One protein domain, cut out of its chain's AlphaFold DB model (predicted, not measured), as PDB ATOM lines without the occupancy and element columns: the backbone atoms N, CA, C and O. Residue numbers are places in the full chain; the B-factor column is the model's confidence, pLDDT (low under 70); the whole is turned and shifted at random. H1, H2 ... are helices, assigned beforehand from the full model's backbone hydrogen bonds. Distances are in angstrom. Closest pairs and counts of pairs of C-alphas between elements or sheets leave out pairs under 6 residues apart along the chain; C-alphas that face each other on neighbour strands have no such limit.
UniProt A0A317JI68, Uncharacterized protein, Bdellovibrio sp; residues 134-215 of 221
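AT A GLANCE: This is residues 134 to 215 of the 221 residues of an uncharacterized protein of Bdellovibrio sp (UniProt A0A317JI68). One long helix, H1, makes most of the length of this rod, and a shorter helix, H2, folds back beside its last part as a lopsided helical hairpin. At the other end the unnamed residues 134 to 146 run beside the first part of H1, while the short last helix, H3, residues 207 to 215, sticks out free of the hairpin. The printed part has 82 residues, with three named helices in the order H1, H2, H3 and no named strand, and its class is all helix. The whole is extended, with a radius of gyration of the C-alphas of 18.1 A, and the C-alphas span 58 by 27 by 15 A.

IN THESE COORDINATES: H1 is the longest helix, residues 147 to 173, 39.0 A from first to last C-alpha; it begins at C-alpha 147, at (57.117, -48.535, -24.358), and ends at C-alpha 173, at (22.017, -32.910, -31.202). H2 takes residues 181 to 197 and measures 24.4 A. H3 takes residues 207 to 215, measures 11.7 A and ends at C-alpha 215, at (7.519, -32.028, -16.493). Residues 134 to 146 form a long stretch with no named element before H1.

HOW THE PARTS SIT: H1 and H2 touch, with 8 pairs of C-alphas within 8 A; the closest C-alphas are those of Leu 168 and Lys 194, 6.3 A apart. H1 touches H2 with residues 164 to 172 alone. The two helices run opposite ways at a shallow tilt of 27 degrees, and they form a helical hairpin. Their centres are 20.2 A apart. H3 touches no helix: it is apart from H1 and also from H2, which it follows in the chain. In H1, H2 and H3 every backbone O i to N i+4 pair is within hydrogen-bond range.

THE WHOLE: The two C-alphas farthest apart are those of Thr 143 and Gly 179, at 59.9 A, and the first and last printed C-alphas, of Ser 134 and Ile 215, are 33.9 A apart. Residues 177 to 182 and residues 207 to 215 stand free; without them the body has 67 residues and spans 51 by 18 by 14 A. The printed part has no cut. The link from H1 to H2, 7 residues, and the link from H2 to H3, 9 residues, are both short but not tight. The mean pLDDT of the printed part is 84.0. Confidence is low, under 70, at residues 201 to 215, and the mean pLDDT of H3 is 55, against 93 for H1 and 91 for H2.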
ATOM      1  N   SER A 134      35.101 -50.215 -25.913       86.06
ATOM      2  CA  SER A 134      34.860 -50.415 -24.479       86.06
ATOM      3  C   SER A 134      36.068 -50.963 -23.726       86.06
ATOM      4  O   SER A 134      36.125 -50.945 -22.492       86.06
ATOM      5  N   THR A 135      37.047 -51.452 -24.483       87.19
ATOM      6  CA  THR A 135      38.329 -51.913 -23.978       87.19
ATOM      7  C   THR A 135      39.017 -50.828 -23.141       87.19
ATOM      8  O   THR A 135      38.858 -49.629 -23.354       87.19
ATOM      9  N   ARG A 136      39.741 -51.250 -22.099       87.38
ATOM     10  CA  ARG A 136      40.558 -50.328 -21.299       87.38
ATOM     11  C   ARG A 136      41.753 -49.874 -22.122       87.38
ATOM     12  O   ARG A 136      42.253 -50.666 -22.910       87.38
ATOM     13  N   ASP A 137      42.260 -48.679 -21.827       87.25
ATOM     14  CA  ASP A 137      43.504 -48.166 -22.403       87.25
ATOM     15  C   ASP A 137      44.596 -49.232 -22.471       87.25
ATOM     16  O   ASP A 137      44.904 -49.907 -21.478       87.25
ATOM     17  N   PHE A 138      45.212 -49.333 -23.646       90.56
ATOM     18  CA  PHE A 138      46.353 -50.202 -23.852       90.56
ATOM     19  C   PHE A 138      47.521 -49.756 -22.968       90.56
ATOM     20  O   PHE A 138      47.894 -48.581 -22.950       90.56
ATOM     21  N   ARG A 139      48.078 -50.707 -22.212       88.06
ATOM     22  CA  ARG A 139      49.254 -50.518 -21.359       88.06
ATOM     23  C   ARG A 139      50.126 -51.763 -21.425       88.06
ATOM     24  O   ARG A 139      49.616 -52.876 -21.269       88.06
ATOM     25  N   ILE A 140      51.425 -51.563 -21.601       87.62
ATOM     26  CA  ILE A 140      52.443 -52.615 -21.493       87.62
ATOM     27  C   ILE A 140      53.297 -52.394 -20.241       87.62
ATOM     28  O   ILE A 140      53.022 -51.485 -19.453       87.62
ATOM     29  N   ARG A 141      54.279 -53.263 -19.984       83.31
ATOM     30  CA  ARG A 141      55.149 -53.112 -18.812       83.31
ATOM     31  C   ARG A 141      56.185 -52.028 -19.092       83.31
ATOM     32  O   ARG A 141      56.671 -51.914 -20.207       83.31
ATOM     33  N   ALA A 142      56.596 -51.309 -18.052       83.56
ATOM     34  CA  ALA A 142      57.659 -50.304 -18.160       83.56
ATOM     35  C   ALA A 142      59.030 -50.897 -18.548       83.56
ATOM     36  O   ALA A 142      59.917 -50.170 -18.970       83.56
ATOM     37  N   THR A 143      59.212 -52.210 -18.382       80.50
ATOM     38  CA  THR A 143      60.440 -52.937 -18.740       80.50
ATOM     39  C   THR A 143      60.439 -53.471 -20.172       80.50
ATOM     40  O   THR A 143      61.395 -54.136 -20.553       80.50
ATOM     41  N   ASP A 144      59.339 -53.306 -20.909       84.69
ATOM     42  CA  ASP A 144      59.223 -53.816 -22.273       84.69
ATOM     43  C   ASP A 144      59.863 -52.818 -23.250       84.69
ATOM     44  O   ASP A 144      59.661 -51.609 -23.133       84.69
ATOM     45  N   ASP A 145      60.582 -53.323 -24.252       85.44
ATOM     46  CA  ASP A 145      61.377 -52.497 -25.178       85.44
ATOM     47  C   ASP A 145      60.526 -51.580 -26.088       85.44
ATOM     48  O   ASP A 145      61.045 -50.669 -26.725       85.44
ATOM     49  N   PHE A 146      59.207 -51.799 -26.150       89.69
ATOM     50  CA  PHE A 146      58.266 -51.071 -27.015       89.69
ATOM     51  C   PHE A 146      57.405 -50.042 -26.274       89.69
ATOM     52  O   PHE A 146      56.282 -49.766 -26.700       89.69
ATOM     53  N   LEU A 147      57.891 -49.489 -25.159       89.88
ATOM     54  CA  LEU A 147      57.117 -48.535 -24.358       89.88
ATOM     55  C   LEU A 147      56.668 -47.321 -25.185       89.88
ATOM     56  O   LEU A 147      55.476 -47.030 -25.231       89.88
ATOM     57  N   ASP A 148      57.585 -46.711 -25.935       90.94
ATOM     58  CA  ASP A 148      57.287 -45.544 -26.777       90.94
ATOM     59  C   ASP A 148      56.217 -45.846 -27.837       90.94
ATOM     60  O   ASP A 148      55.322 -45.038 -28.096       90.94
ATOM     61  N   LEU A 149      56.273 -47.038 -28.442       92.06
ATOM     62  CA  LEU A 149      55.286 -47.475 -29.429       92.06
ATOM     63  C   LEU A 149      53.916 -47.705 -28.780       92.06
ATOM     64  O   LEU A 149      52.890 -47.320 -29.342       92.06
ATOM     65  N   ALA A 150      53.893 -48.316 -27.595       92.31
ATOM     66  CA  ALA A 150      52.666 -48.520 -26.842       92.31
ATOM     67  C   ALA A 150      52.031 -47.197 -26.406       92.31
ATOM     68  O   ALA A 150      50.808 -47.077 -26.462       92.31
ATOM     69  N   ASP A 151      52.836 -46.205 -26.032       92.56
ATOM     70  CA  ASP A 151      52.366 -44.875 -25.656       92.56
ATOM     71  C   ASP A 151      51.804 -44.117 -26.863       92.56
ATOM     72  O   ASP A 151      50.694 -43.580 -26.789       92.56
ATOM     73  N   ALA A 152      52.499 -44.150 -28.005       94.25
ATOM     74  CA  ALA A 152      52.003 -43.579 -29.257       94.25
ATOM     75  C   ALA A 152      50.671 -44.221 -29.685       94.25
ATOM     76  O   ALA A 152      49.719 -43.525 -30.049       94.25
ATOM     77  N   TYR A 153      50.569 -45.548 -29.581       95.00
ATOM     78  CA  TYR A 153      49.330 -46.270 -29.851       95.00
ATOM     79  C   TYR A 153      48.215 -45.922 -28.853       95.00
ATOM     80  O   TYR A 153      47.072 -45.705 -29.254       95.00
ATOM     81  N   SER A 154      48.531 -45.825 -27.561       93.50
ATOM     82  CA  SER A 154      47.573 -45.443 -26.518       93.50
ATOM     83  C   SER A 154      47.015 -44.039 -26.764       93.50
ATOM     84  O   SER A 154      45.808 -43.815 -26.650       93.50
ATOM     85  N   TYR A 155      47.871 -43.103 -27.185       94.94
ATOM     86  CA  TYR A 155      47.458 -41.763 -27.593       94.94
ATOM     87  C   TYR A 155      46.511 -41.794 -28.801       94.94
ATOM     88  O   TYR A 155      45.437 -41.191 -28.750       94.94
ATOM     89  N   LEU A 156      46.861 -42.545 -29.854       94.38
ATOM     90  CA  LEU A 156      46.004 -42.721 -31.029       94.38
ATOM     91  C   LEU A 156      44.630 -43.285 -30.642       94.38
ATOM     92  O   LEU A 156      43.602 -42.724 -31.021       94.38
ATOM     93  N   TYR A 157      44.609 -44.352 -29.842       94.88
ATOM     94  CA  TYR A 157      43.378 -44.973 -29.358       94.88
ATOM     95  C   TYR A 157      42.495 -43.972 -28.601       94.88
ATOM     96  O   TYR A 157      41.307 -43.846 -28.906       94.88
ATOM     97  N   ARG A 158      43.070 -43.214 -27.659       93.62
ATOM     98  CA  ARG A 158      42.339 -42.182 -26.906       93.62
ATOM     99  C   ARG A 158      41.777 -41.098 -27.819       93.62
ATOM    100  O   ARG A 158      40.633 -40.694 -27.630       93.62
ATOM    101  N   SER A 159      42.547 -40.660 -28.814       95.06
ATOM    102  CA  SER A 159      42.098 -39.669 -29.795       95.06
ATOM    103  C   SER A 159      40.903 -40.176 -30.604       95.06
ATOM    104  O   SER A 159      39.902 -39.475 -30.726       95.06
ATOM    105  N   MET A 160      40.969 -41.407 -31.117       93.38
ATOM    106  CA  MET A 160      39.872 -41.996 -31.896       93.38
ATOM    107  C   MET A 160      38.620 -42.242 -31.043       93.38
ATOM    108  O   MET A 160      37.495 -42.012 -31.493       93.38
ATOM    109  N   LYS A 161      38.804 -42.666 -29.789       94.00
ATOM    110  CA  LYS A 161      37.705 -42.834 -28.836       94.00
ATOM    111  C   LYS A 161      37.024 -41.501 -28.532       94.00
ATOM    112  O   LYS A 161      35.806 -41.409 -28.649       94.00
ATOM    113  N   ALA A 162      37.800 -40.463 -28.220       93.62
ATOM    114  CA  ALA A 162      37.282 -39.122 -27.969       93.62
ATOM    115  C   ALA A 162      36.542 -38.555 -29.193       93.62
ATOM    116  O   ALA A 162      35.482 -37.948 -29.044       93.62
ATOM    117  N   GLN A 163      37.050 -38.800 -30.405       94.50
ATOM    118  CA  GLN A 163      36.356 -38.438 -31.640       94.50
ATOM    119  C   GLN A 163      35.016 -39.175 -31.775       94.50
ATOM    120  O   GLN A 163      34.000 -38.545 -32.052       94.50
ATOM    121  N   THR A 164      34.988 -40.484 -31.519       93.25
ATOM    122  CA  THR A 164      33.753 -41.287 -31.569       93.25
ATOM    123  C   THR A 164      32.719 -40.797 -30.550       93.25
ATOM    124  O   THR A 164      31.531 -40.705 -30.856       93.25
ATOM    125  N   GLU A 165      33.160 -40.424 -29.346       92.94
ATOM    126  CA  GLU A 165      32.299 -39.823 -28.322       92.94
ATOM    127  C   GLU A 165      31.763 -38.448 -28.753       92.94
ATOM    128  O   GLU A 165      30.588 -38.148 -28.529       92.94
ATOM    129  N   ALA A 166      32.590 -37.616 -29.390       94.75
ATOM    130  CA  ALA A 166      32.173 -36.319 -29.918       94.75
ATOM    131  C   ALA A 166      31.156 -36.465 -31.063       94.75
ATOM    132  O   ALA A 166      30.134 -35.782 -31.061       94.75
ATOM    133  N   GLU A 167      31.383 -37.396 -31.992       93.88
ATOM    134  CA  GLU A 167      30.438 -37.735 -33.061       93.88
ATOM    135  C   GLU A 167      29.087 -38.187 -32.491       93.88
ATOM    136  O   GLU A 167      28.044 -37.723 -32.943       93.88
ATOM    137  N   LEU A 168      29.089 -39.030 -31.452       93.81
ATOM    138  CA  LEU A 168      27.857 -39.455 -30.785       93.81
ATOM    139  C   LEU A 168      27.106 -38.274 -30.149       93.81
ATOM    140  O   LEU A 168      25.879 -38.209 -30.230       93.81
ATOM    141  N   ARG A 169      27.819 -37.317 -29.538       92.44
ATOM    142  CA  ARG A 169      27.203 -36.091 -28.999       92.44
ATOM    143  C   ARG A 169      26.578 -35.238 -30.100       92.44
ATOM    144  O   ARG A 169      25.480 -34.730 -29.899       92.44
ATOM    145  N   LEU A 170      27.245 -35.110 -31.247       94.19
ATOM    146  CA  LEU A 170      26.711 -34.382 -32.398       94.19
ATOM    147  C   LEU A 170      25.462 -35.063 -32.956       94.19
ATOM    148  O   LEU A 170      24.459 -34.383 -33.137       94.19
ATOM    149  N   LEU A 171      25.480 -36.389 -33.142       92.88
ATOM    150  CA  LEU A 171      24.314 -37.157 -33.600       92.88
ATOM    151  C   LEU A 171      23.100 -36.951 -32.686       92.88
ATOM    152  O   LEU A 171      21.999 -36.719 -33.173       92.88
ATOM    153  N   ARG A 172      23.304 -36.947 -31.364       90.06
ATOM    154  CA  ARG A 172      22.238 -36.672 -30.384       90.06
ATOM    155  C   ARG A 172      21.679 -35.246 -30.461       90.06
ATOM    156  O   ARG A 172      20.573 -35.016 -29.989       90.06
ATOM    157  N   GLY A 173      22.433 -34.301 -31.023       90.69
ATOM    158  CA  GLY A 173      22.017 -32.910 -31.202       90.69
ATOM    159  C   GLY A 173      21.322 -32.611 -32.535       90.69
ATOM    160  O   GLY A 173      20.811 -31.506 -32.700       90.69
ATOM    161  N   ILE A 174      21.298 -33.549 -33.492       92.12
ATOM    162  CA  ILE A 174      20.670 -33.330 -34.802       92.12
ATOM    163  C   ILE A 174      19.146 -33.305 -34.640       92.12
ATOM    164  O   ILE A 174      18.537 -34.292 -34.232       92.12
ATOM    165  N   GLN A 175      18.524 -32.188 -35.018       90.56
ATOM    166  CA  GLN A 175      17.073 -32.095 -35.163       90.56
ATOM    167  C   GLN A 175      16.679 -32.576 -36.562       90.56
ATOM    168  O   GLN A 175      17.175 -32.063 -37.564       90.56
ATOM    169  N   VAL A 176      15.800 -33.573 -36.625       89.12
ATOM    170  CA  VAL A 176      15.289 -34.146 -37.876       89.12
ATOM    171  C   VAL A 176      13.810 -33.810 -37.994       89.12
ATOM    172  O   VAL A 176      13.089 -33.883 -37.001       89.12
ATOM    173  N   ASP A 177      13.363 -33.460 -39.201       89.69
ATOM    174  CA  ASP A 177      11.943 -33.268 -39.495       89.69
ATOM    175  C   ASP A 177      11.154 -34.554 -39.164       89.69
ATOM    176  O   ASP A 177      11.401 -35.593 -39.791       89.69
ATOM    177  N   PRO A 178      10.198 -34.512 -38.215       84.25
ATOM    178  CA  PRO A 178       9.377 -35.667 -37.856       84.25
ATOM    179  C   PRO A 178       8.581 -36.247 -39.034       84.25
ATOM    180  O   PRO A 178       8.200 -37.418 -38.995       84.25
ATOM    181  N   GLY A 179       8.330 -35.453 -40.081       87.69
ATOM    182  CA  GLY A 179       7.654 -35.901 -41.299       87.69
ATOM    183  C   GLY A 179       8.482 -36.874 -42.146       87.69
ATOM    184  O   GLY A 179       7.915 -37.676 -42.892       87.69
ATOM    185  N   ASN A 180       9.812 -36.865 -42.008       93.50
ATOM    186  CA  ASN A 180      10.718 -37.704 -42.788       93.50
ATOM    187  C   ASN A 180      11.168 -38.938 -41.988       93.50
ATOM    188  O   ASN A 180      12.216 -38.953 -41.335       93.50
ATOM    189  N   LYS A 181      10.365 -40.006 -42.070       89.12
ATOM    190  CA  LYS A 181      10.598 -41.277 -41.359       89.12
ATOM    191  C   LYS A 181      11.975 -41.885 -41.633       89.12
ATOM    192  O   LYS A 181      12.594 -42.417 -40.713       89.12
ATOM    193  N   ASP A 182      12.471 -41.784 -42.864       92.69
ATOM    194  CA  ASP A 182      13.760 -42.365 -43.250       92.69
ATOM    195  C   ASP A 182      14.917 -41.680 -42.525       92.69
ATOM    196  O   ASP A 182      15.827 -42.340 -42.024       92.69
ATOM    197  N   SER A 183      14.847 -40.356 -42.386       90.25
ATOM    198  CA  SER A 183      15.872 -39.582 -41.681       90.25
ATOM    199  C   SER A 183      15.910 -39.913 -40.186       90.25
ATOM    200  O   SER A 183      16.991 -40.084 -39.620       90.25
ATOM    201  N   VAL A 184      14.743 -40.087 -39.552       90.38
ATOM    202  CA  VAL A 184      14.637 -40.494 -38.139       90.38
ATOM    203  C   VAL A 184      15.184 -41.909 -37.927       90.38
ATOM    204  O   VAL A 184      15.957 -42.149 -36.993       90.38
ATOM    205  N   ASN A 185      14.833 -42.845 -38.813       90.94
ATOM    206  CA  ASN A 185      15.313 -44.225 -38.755       90.94
ATOM    207  C   ASN A 185      16.835 -44.300 -38.929       90.94
ATOM    208  O   ASN A 185      17.510 -44.967 -38.143       90.94
ATOM    209  N   ASN A 186      17.384 -43.571 -39.905       92.88
ATOM    210  CA  ASN A 186      18.823 -43.517 -40.158       92.88
ATOM    211  C   ASN A 186      19.586 -42.914 -38.973       92.88
ATOM    212  O   ASN A 186      20.591 -43.481 -38.541       92.88
ATOM    213  N   LEU A 187      19.096 -41.812 -38.394       92.88
ATOM    214  CA  LEU A 187      19.722 -41.197 -37.223       92.88
ATOM    215  C   LEU A 187      19.719 -42.144 -36.016       92.88
ATOM    216  O   LEU A 187      20.733 -42.291 -35.328       92.88
ATOM    217  N   THR A 188      18.598 -42.828 -35.784       91.25
ATOM    218  CA  THR A 188      18.457 -43.795 -34.688       91.25
ATOM    219  C   THR A 188      19.399 -44.984 -34.880       91.25
ATOM    220  O   THR A 188      20.078 -45.398 -33.938       91.25
ATOM    221  N   ALA A 189      19.496 -45.510 -36.105       92.94
ATOM    222  CA  ALA A 189      20.403 -46.601 -36.444       92.94
ATOM    223  C   ALA A 189      21.877 -46.207 -36.247       92.94
ATOM    224  O   ALA A 189      22.631 -46.960 -35.627       92.94
ATOM    225  N   LEU A 190      22.279 -45.014 -36.701       93.25
ATOM    226  CA  LEU A 190      23.641 -44.495 -36.524       93.25
ATOM    227  C   LEU A 190      23.987 -44.266 -35.050       93.25
ATOM    228  O   LEU A 190      25.070 -44.648 -34.606       93.25
ATOM    229  N   THR A 191      23.056 -43.698 -34.282       93.31
ATOM    230  CA  THR A 191      23.227 -43.477 -32.838       93.31
ATOM    231  C   THR A 191      23.419 -44.806 -32.119       93.31
ATOM    232  O   THR A 191      24.400 -44.983 -31.398       93.31
ATOM    233  N   ARG A 192      22.557 -45.792 -32.396       91.75
ATOM    234  CA  ARG A 192      22.647 -47.131 -31.803       91.75
ATOM    235  C   ARG A 192      23.949 -47.844 -32.171       91.75
ATOM    236  O   ARG A 192      24.542 -48.511 -31.324       91.75
ATOM    237  N   LEU A 193      24.413 -47.696 -33.413       90.88
ATOM    238  CA  LEU A 193      25.696 -48.245 -33.857       90.88
ATOM    239  C   LEU A 193      26.856 -47.641 -33.054       90.88
ATOM    240  O   LEU A 193      27.662 -48.387 -32.499       90.88
ATOM    241  N   LYS A 194      26.909 -46.312 -32.913       92.12
ATOM    242  CA  LYS A 194      27.956 -45.610 -32.150       92.12
ATOM    243  C   LYS A 194      27.898 -45.904 -30.644       92.12
ATOM    244  O   LYS A 194      28.936 -46.038 -30.002       92.12
ATOM    245  N   GLU A 195      26.708 -46.080 -30.077       91.25
ATOM    246  CA  GLU A 195      26.534 -46.499 -28.679       91.25
ATOM    247  C   GLU A 195      27.034 -47.925 -28.437       91.25
ATOM    248  O   GLU A 195      27.761 -48.168 -27.470       91.25
ATOM    249  N   SER A 196      26.713 -48.849 -29.352       89.50
ATOM    250  CA  SER A 196      27.187 -50.236 -29.283       89.50
ATOM    251  C   SER A 196      28.712 -50.316 -29.331       89.50
ATOM    252  O   SER A 196      29.315 -51.085 -28.585       89.50
ATOM    253  N   GLN A 197      29.333 -49.446 -30.131       89.38
ATOM    254  CA  GLN A 197      30.779 -49.343 -30.272       89.38
ATOM    255  C   GLN A 197      31.471 -48.946 -28.958       89.38
ATOM    256  O   GLN A 197      32.540 -49.452 -28.623       89.38
ATOM    257  N   LEU A 198      30.842 -48.074 -28.170       89.62
ATOM    258  CA  LEU A 198      31.350 -47.636 -26.867       89.62
ATOM    259  C   LEU A 198      30.918 -48.560 -25.712       89.62
ATOM    260  O   LEU A 198      31.277 -48.298 -24.563       89.62
ATOM    261  N   ASN A 199      30.159 -49.631 -25.996       86.62
ATOM    262  CA  ASN A 199      29.464 -50.467 -25.006       86.62
ATOM    263  C   ASN A 199      28.661 -49.629 -23.997       86.62
ATOM    264  O   ASN A 199      28.533 -49.967 -22.816       86.62
ATOM    265  N   LEU A 200      28.123 -48.504 -24.469       83.50
ATOM    266  CA  LEU A 200      27.112 -47.774 -23.736       83.50
ATOM    267  C   LEU A 200      25.838 -48.593 -23.907       83.50
ATOM    268  O   LEU A 200      25.361 -48.792 -25.025       83.50
ATOM    269  N   LYS A 201      25.296 -49.121 -22.803       68.25
ATOM    270  CA  LYS A 201      23.909 -49.596 -22.821       68.25
ATOM    271  C   LYS A 201      23.091 -48.428 -23.346       68.25
ATOM    272  O   LYS A 201      23.299 -47.333 -22.833       68.25
ATOM    273  N   ALA A 202      22.257 -48.662 -24.364       57.53
ATOM    274  CA  ALA A 202      21.339 -47.661 -24.897       57.53
ATOM    275  C   ALA A 202      20.610 -47.050 -23.700       57.53
ATOM    276  O   ALA A 202      19.738 -47.691 -23.105       57.53
ATOM    277  N   ASP A 203      21.094 -45.895 -23.252       52.25
ATOM    278  CA  ASP A 203      20.523 -45.248 -22.096       52.25
ATOM    279  C   ASP A 203      19.136 -44.832 -22.559       52.25
ATOM    280  O   ASP A 203      18.951 -44.407 -23.703       52.25
ATOM    281  N   GLN A 204      18.169 -45.146 -21.709       44.28
ATOM    282  CA  GLN A 204      16.747 -45.233 -22.014       44.28
ATOM    283  C   GLN A 204      16.273 -44.131 -22.968       44.28
ATOM    284  O   GLN A 204      16.734 -42.996 -22.841       44.28
ATOM    285  N   PRO A 205      15.367 -44.475 -23.906       42.12
ATOM    286  CA  PRO A 205      15.021 -43.659 -25.062       42.12
ATOM    287  C   PRO A 205      14.818 -42.194 -24.684       42.12
ATOM    288  O   PRO A 205      14.367 -41.886 -23.579       42.12
ATOM    289  N   ALA A 206      15.099 -41.305 -25.641       48.88
ATOM    290  CA  ALA A 206      14.882 -39.855 -25.602       48.88
ATOM    291  C   ALA A 206      13.564 -39.399 -24.926       48.88
ATOM    292  O   ALA A 206      13.454 -38.259 -24.487       48.88
ATOM    293  N   GLU A 207      12.606 -40.309 -24.766       46.06
ATOM    294  CA  GLU A 207      11.477 -40.289 -23.839       46.06
ATOM    295  C   GLU A 207      11.787 -39.781 -22.417       46.06
ATOM    296  O   GLU A 207      10.973 -39.046 -21.872       46.06
ATOM    297  N   LYS A 208      12.949 -40.070 -21.803       46.75
ATOM    298  CA  LYS A 208      13.279 -39.509 -20.473       46.75
ATOM    299  C   LYS A 208      13.678 -38.035 -20.510       46.75
ATOM    300  O   LYS A 208      13.353 -37.310 -19.577       46.75
ATOM    301  N   ILE A 209      14.336 -37.581 -21.575       51.72
ATOM    302  CA  ILE A 209      14.682 -36.162 -21.749       51.72
ATOM    303  C   ILE A 209      13.417 -35.379 -22.120       51.72
ATOM    304  O   ILE A 209      13.140 -34.353 -21.507       51.72
ATOM    305  N   ALA A 210      12.577 -35.929 -23.002       52.53
ATOM    306  CA  ALA A 210      11.267 -35.369 -23.327       52.53
ATOM    307  C   ALA A 210      10.306 -35.364 -22.122       52.53
ATOM    308  O   ALA A 210       9.555 -34.410 -21.946       52.53
ATOM    309  N   ALA A 211      10.343 -36.383 -21.256       49.97
ATOM    310  CA  ALA A 211       9.541 -36.425 -20.033       49.97
ATOM    311  C   ALA A 211      10.018 -35.407 -18.989       49.97
ATOM    312  O   ALA A 211       9.184 -34.790 -18.334       49.97
ATOM    313  N   VAL A 212      11.331 -35.191 -18.842       56.09
ATOM    314  CA  VAL A 212      11.869 -34.148 -17.952       56.09
ATOM    315  C   VAL A 212      11.520 -32.755 -18.483       56.09
ATOM    316  O   VAL A 212      11.013 -31.937 -17.723       56.09
ATOM    317  N   GLU A 213      11.663 -32.513 -19.787       59.22
ATOM    318  CA  GLU A 213      11.308 -31.228 -20.404       59.22
ATOM    319  C   GLU A 213       9.787 -30.962 -20.375       59.22
ATOM    320  O   GLU A 213       9.347 -29.836 -20.136       59.22
ATOM    321  N   TYR A 214       8.956 -32.001 -20.528       65.88
ATOM    322  CA  TYR A 214       7.500 -31.915 -20.360       65.88
ATOM    323  C   TYR A 214       7.096 -31.639 -18.901       65.88
ATOM    324  O   TYR A 214       6.206 -30.825 -18.650       65.88
ATOM    325  N   ILE A 215       7.760 -32.270 -17.925       65.19
ATOM    326  CA  ILE A 215       7.519 -32.028 -16.493       65.19
ATOM    327  C   ILE A 215       7.943 -30.607 -16.093       65.19
ATOM    328  O   ILE A 215       7.244 -29.974 -15.301       65.19
TER     329      ILE A 215